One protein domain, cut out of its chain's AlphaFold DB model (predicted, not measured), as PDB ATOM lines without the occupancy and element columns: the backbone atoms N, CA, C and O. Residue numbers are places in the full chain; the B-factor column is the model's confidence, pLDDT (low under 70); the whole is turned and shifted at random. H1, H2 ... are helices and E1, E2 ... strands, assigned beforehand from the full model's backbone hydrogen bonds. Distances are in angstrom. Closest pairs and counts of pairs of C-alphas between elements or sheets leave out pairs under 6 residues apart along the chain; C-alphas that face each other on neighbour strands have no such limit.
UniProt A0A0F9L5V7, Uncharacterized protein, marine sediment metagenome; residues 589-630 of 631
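This is residues 589 to 630 of the 631 residues of an uncharacterized protein of marine sediment metagenome (UniProt A0A0F9L5V7). A small hairpin of two strands, E1 and E2, with a wide loop of residues 592 to 601 at one end, runs at its other end straight into a short helix, H1. From H1 the chain folds back along the hairpin and then leaves it, and residues 623 to 629, of which 627 to 629 belong to the short helix H2, stick out as a free arm. The printed part has 42 residues, with two named strands and then two named helices along the chain in the order E1, E2, H1, H2; the sheet's order is E1 - E2, antiparallel. The class is mixed, helices and strands, with 18 residues, under half, in named elements. The whole is loose, with a radius of gyration of the C-alphas of 12.5 A, and flat, spanning 34 by 28 by 12 A.

Strand E2 covers residues 602 to 605 and is 10.1 A long from first to last C-alpha. Strand E1 covers residues 589 to 591, 6.2 A, and begins at C-alpha 589, (188.894, 137.693, 179.761). Helix H1 covers residues 606 to 612, 10.0 A, and ends at C-alpha 612, (192.417, 150.470, 178.162). Helix H2 covers residues 627 to 630, 5.1 A, and ends at C-alpha 630, (176.253, 154.931, 165.056).

E1 and E2 are antiparallel neighbours and form a hairpin, with 156 degrees between their directions. The C-alphas of Thr 590 and His 603 face each other at 4.6 A. N 589 and O 604, 2.8 A apart, and N 602 and O 591, 3.0 A apart, are within hydrogen-bond range. A tight link with no residue between joins E2 to H1. E1 and H1 have 1 pair of C-alphas within 8 A, those of Ile 589 and Leu 606, 6.7 A apart; their centres are 12.0 A apart. H2 is apart from E1, from E2 and from H1. Every O i to N i+4 pair is within hydrogen-bond range in H1; H2, with 4 residues, is too short for such a pair, and its 1 pair of O i and N i+3 is within range.

The two C-alphas farthest apart are those of Gly 598, in the hairpin's loop, and Gln 628, in H2, at 36.9 A. The printed part has no cut. The link from E1 to E2 is short, with 10 residues, and the link from H1 to H2 is long, with the 14 residues 613 to 626. The mean pLDDT of the printed part is 83.3; residues 597 and 630 are under 70, and H2 has a mean of 72.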
ATOM      1  N   ILE A 589     189.439 137.936 181.093       91.06
ATOM      2  CA  ILE A 589     188.894 137.693 179.761       91.06
ATOM      3  C   ILE A 589     189.995 137.080 178.903       91.06
ATOM      4  O   ILE A 589     191.095 137.624 178.818       91.06
ATOM      5  N   THR A 590     189.697 135.957 178.254       93.44
ATOM      6  CA  THR A 590     190.582 135.357 177.252       93.44
ATOM      7  C   THR A 590     190.087 135.741 175.864       93.44
ATOM      8  O   THR A 590     189.062 135.244 175.402       93.44
ATOM      9  N   TRP A 591     190.812 136.636 175.204       92.00
ATOM     10  CA  TRP A 591     190.542 137.061 173.836       92.00
ATOM     11  C   TRP A 591     191.244 136.139 172.834       92.00
ATOM     12  O   TRP A 591     192.358 135.673 173.106       92.00
ATOM     13  N   PRO A 592     190.656 135.900 171.647       89.44
ATOM     14  CA  PRO A 592     191.374 135.229 170.573       89.44
ATOM     15  C   PRO A 592     192.622 136.037 170.197       89.44
ATOM     16  O   PRO A 592     192.621 137.269 170.257       89.44
ATOM     17  N   GLY A 593     193.690 135.352 169.794       88.44
ATOM     18  CA  GLY A 593     194.837 136.010 169.173       88.44
ATOM     19  C   GLY A 593     194.471 136.631 167.820       88.44
ATOM     20  O   GLY A 593     193.362 136.445 167.311       88.44
ATOM     21  N   LYS A 594     195.413 137.348 167.196       84.56
ATOM     22  CA  LYS A 594     195.249 137.778 165.798       84.56
ATOM     23  C   LYS A 594     194.990 136.560 164.912       84.56
ATOM     24  O   LYS A 594     195.537 135.490 165.177       84.56
ATOM     25  N   PHE A 595     194.198 136.724 163.854       79.50
ATOM     26  CA  PHE A 595     193.852 135.651 162.909       79.50
ATOM     27  C   PHE A 595     195.031 135.324 161.968       79.50
ATOM     28  O   PHE A 595     194.959 135.438 160.749       79.50
ATOM     29  N   GLU A 596     196.151 134.951 162.578       81.25
ATOM     30  CA  GLU A 596     197.456 134.690 161.986       81.25
ATOM     31  C   GLU A 596     197.995 133.385 162.586       81.25
ATOM     32  O   GLU A 596     197.762 133.062 163.757       81.25
ATOM     33  N   ARG A 597     198.705 132.597 161.778       64.69
ATOM     34  CA  ARG A 597     199.222 131.294 162.207       64.69
ATOM     35  C   ARG A 597     200.264 131.487 163.315       64.69
ATOM     36  O   ARG A 597     201.288 132.117 163.088       64.69
ATOM     37  N   GLY A 598     200.020 130.888 164.482       75.06
ATOM     38  CA  GLY A 598     200.924 130.954 165.639       75.06
ATOM     39  C   GLY A 598     200.564 132.013 166.688       75.06
ATOM     40  O   GLY A 598     201.266 132.120 167.691       75.06
ATOM     41  N   SER A 599     199.473 132.764 166.503       80.25
ATOM     42  CA  SER A 599     198.988 133.710 167.511       80.25
ATOM     43  C   SER A 599     198.545 133.015 168.798       80.25
ATOM     44  O   SER A 599     197.840 132.006 168.766       80.25
ATOM     45  N   LYS A 600     198.917 133.598 169.941       88.25
ATOM     46  CA  LYS A 600     198.478 133.157 171.270       88.25
ATOM     47  C   LYS A 600     197.215 133.916 171.710       88.25
ATOM     48  O   LYS A 600     197.033 135.060 171.282       88.25
ATOM     49  N   PRO A 601     196.358 133.316 172.556       91.12
ATOM     50  CA  PRO A 601     195.291 134.040 173.240       91.12
ATOM     51  C   PRO A 601     195.839 135.221 174.049       91.12
ATOM     52  O   PRO A 601     196.974 135.180 174.527       91.12
ATOM     53  N   VAL A 602     195.029 136.267 174.209       89.44
ATOM     54  CA  VAL A 602     195.367 137.432 175.037       89.44
ATOM     55  C   VAL A 602     194.509 137.395 176.294       89.44
ATOM     56  O   VAL A 602     193.287 137.496 176.206       89.44
ATOM     57  N   HIS A 603     195.139 137.267 177.458       90.75
ATOM     58  CA  HIS A 603     194.454 137.347 178.746       90.75
ATOM     59  C   HIS A 603     194.455 138.793 179.238       90.75
ATOM     60  O   HIS A 603     195.494 139.450 179.246       90.75
ATOM     61  N   GLN A 604     193.288 139.303 179.617       87.94
ATOM     62  CA  GLN A 604     193.131 140.679 180.070       87.94
ATOM     63  C   GLN A 604     192.272 140.729 181.334       87.94
ATOM     64  O   GLN A 604     191.169 140.181 181.362       87.94
ATOM     65  N   TYR A 605     192.764 141.418 182.365       88.06
ATOM     66  CA  TYR A 605     191.987 141.739 183.567       88.06
ATOM     67  C   TYR A 605     190.769 142.610 183.229       88.06
ATOM     68  O   TYR A 605     190.844 143.455 182.333       88.06
ATOM     69  N   LEU A 606     189.654 142.432 183.944       84.94
ATOM     70  CA  LEU A 606     188.404 143.138 183.638       84.94
ATOM     71  C   LEU A 606     188.558 144.662 183.745       84.94
ATOM     72  O   LEU A 606     188.168 145.365 182.814       84.94
ATOM     73  N   ASN A 607     189.207 145.186 184.790       81.50
ATOM     74  CA  ASN A 607     189.367 146.643 184.908       81.50
ATOM     75  C   ASN A 607     190.276 147.215 183.807       81.50
ATOM     76  O   ASN A 607     190.148 148.379 183.420       81.50
ATOM     77  N   ASN A 608     191.194 146.405 183.264       83.88
ATOM     78  CA  ASN A 608     192.002 146.809 182.115       83.88
ATOM     79  C   ASN A 608     191.154 146.950 180.844       83.88
ATOM     80  O   ASN A 608     191.516 147.753 179.989       83.88
ATOM     81  N   VAL A 609     190.043 146.223 180.708       85.44
ATOM     82  CA  VAL A 609     189.120 146.383 179.572       85.44
ATOM     83  C   VAL A 609     188.410 147.730 179.645       85.44
ATOM     84  O   VAL A 609     188.345 148.437 178.644       85.44
ATOM     85  N   GLU A 610     187.929 148.116 180.824       78.81
ATOM     86  CA  GLU A 610     187.245 149.400 181.018       78.81
ATOM     87  C   GLU A 610     188.193 150.588 180.817       78.81
ATOM     88  O   GLU A 610     187.843 151.566 180.159       78.81
ATOM     89  N   LYS A 611     189.425 150.483 181.337       83.00
ATOM     90  CA  LYS A 611     190.419 151.566 181.278       83.00
ATOM     91  C   LYS A 611     191.140 151.665 179.934       83.00
ATOM     92  O   LYS A 611     191.397 152.767 179.457       83.00
ATOM     93  N   LYS A 612     191.534 150.530 179.345       85.50
ATOM     94  CA  LYS A 612     192.417 150.470 178.162       85.50
ATOM     95  C   LYS A 612     191.692 150.008 176.894       85.50
ATOM     96  O   LYS A 612     192.272 150.059 175.809       85.50
ATOM     97  N   GLY A 613     190.430 149.594 177.006       88.44
ATOM     98  CA  GLY A 613     189.670 148.987 175.918       88.44
ATOM     99  C   GLY A 613     190.059 147.528 175.658       88.44
ATOM    100  O   GLY A 613     190.988 146.979 176.253       88.44
ATOM    101  N   ILE A 614     189.329 146.891 174.745       92.94
ATOM    102  CA  ILE A 614     189.613 145.528 174.269       92.94
ATOM    103  C   ILE A 614     190.780 145.525 173.260       92.94
ATOM    104  O   ILE A 614     191.059 146.576 172.666       92.94
ATOM    105  N   PRO A 615     191.427 144.371 172.999       91.56
ATOM    106  CA  PRO A 615     192.473 144.270 171.984       91.56
ATOM    107  C   PRO A 615     192.000 144.775 170.615       91.56
ATOM    108  O   PRO A 615     190.881 144.489 170.194       91.56
ATOM    109  N   GLU A 616     192.855 145.517 169.906       88.75
ATOM    110  CA  GLU A 616     192.470 146.209 168.665       88.75
ATOM    111  C   GLU A 616     191.929 145.250 167.597       88.75
ATOM    112  O   GLU A 616     190.922 145.536 166.958       88.75
ATOM    113  N   HIS A 617     192.537 144.068 167.453       87.12
ATOM    114  CA  HIS A 617     192.093 143.042 166.503       87.12
ATOM    115  C   HIS A 617     190.765 142.376 166.887       87.12
ATOM    116  O   HIS A 617     190.186 141.668 166.070       87.12
ATOM    117  N   CYS A 618     190.279 142.596 168.111       88.94
ATOM    118  CA  CYS A 618     188.963 142.159 168.568       88.94
ATOM    119  C   CYS A 618     187.887 143.247 168.406       88.94
ATOM    120  O   CYS A 618     186.710 142.965 168.633       88.94
ATOM    121  N   LYS A 619     188.244 144.482 168.017       87.75
ATOM    122  CA  LYS A 619     187.261 145.544 167.763       87.75
ATOM    123  C   LYS A 619     186.531 145.294 166.447       87.75
ATOM    124  O   LYS A 619     187.135 144.990 165.421       87.75
ATOM    125  N   VAL A 620     185.212 145.480 166.462       83.75
ATOM    126  CA  VAL A 620     184.402 145.446 165.239       83.75
ATOM    127  C   VAL A 620     184.748 146.672 164.399       83.75
ATOM    128  O   VAL A 620     184.686 147.802 164.892       83.75
ATOM    129  N   SER A 621     185.100 146.467 163.127       78.44
ATOM    130  CA  SER A 621     185.345 147.591 162.222       78.44
ATOM    131  C   SER A 621     184.099 148.476 162.136       78.44
ATOM    132  O   SER A 621     182.971 147.989 162.003       78.44
ATOM    133  N   LYS A 622     184.313 149.797 162.184       74.81
ATOM    134  CA  LYS A 622     183.239 150.795 162.120       74.81
ATOM    135  C   LYS A 622     182.364 150.609 160.885       74.81
ATOM    136  O   LYS A 622     181.188 150.945 160.946       74.81
ATOM    137  N   ASP A 623     182.876 150.042 159.799       77.50
ATOM    138  CA  ASP A 623     182.113 149.815 158.568       77.50
ATOM    139  C   ASP A 623     181.011 148.759 158.732       77.50
ATOM    140  O   ASP A 623     179.974 148.854 158.076       77.50
ATOM    141  N   TYR A 624     181.174 147.829 159.676       76.75
ATOM    142  CA  TYR A 624     180.230 146.740 159.946       76.75
ATOM    143  C   TYR A 624     179.229 147.054 161.063       76.75
ATOM    144  O   TYR A 624     178.302 146.279 161.291       76.75
ATOM    145  N   ILE A 625     179.375 148.193 161.750       79.06
ATOM    146  CA  ILE A 625     178.419 148.625 162.776       79.06
ATOM    147  C   ILE A 625     177.168 149.203 162.079       79.06
ATOM    148  O   ILE A 625     177.300 150.160 161.298       79.06
ATOM    149  N   PRO A 626     175.953 148.668 162.336       79.56
ATOM    150  CA  PRO A 626     174.710 149.178 161.759       79.56
ATOM    151  C   PRO A 626     174.530 150.680 161.994       79.56
ATOM    152  O   PRO A 626     174.806 151.187 163.081       79.56
ATOM    153  N   LYS A 627     174.009 151.408 160.995       75.00
ATOM    154  CA  LYS A 627     173.799 152.870 161.087       75.00
ATOM    155  C   LYS A 627     172.917 153.287 162.272       75.00
ATOM    156  O   LYS A 627     173.093 154.385 162.777       75.00
ATOM    157  N   GLN A 628     172.016 152.415 162.726       77.75
ATOM    158  CA  GLN A 628     171.136 152.654 163.878       77.75
ATOM    159  C   GLN A 628     171.880 152.702 165.224       77.75
ATOM    160  O   GLN A 628     171.321 153.213 166.181       77.75
ATOM    161  N   ILE A 629     173.107 152.170 165.294       70.44
ATOM    162  CA  ILE A 629     173.958 152.135 166.501       70.44
ATOM    163  C   ILE A 629     175.043 153.237 166.443       70.44
ATOM    164  O   ILE A 629     175.725 153.499 167.426       70.44
ATOM    165  N   LYS A 630     175.237 153.879 165.278       62.88
ATOM    166  CA  LYS A 630     176.253 154.931 165.056       62.88
ATOM    167  C   LYS A 630     175.793 156.341 165.451       62.88
ATOM    168  O   LYS A 630     176.651 157.212 165.585       62.88
TER     169      LYS A 630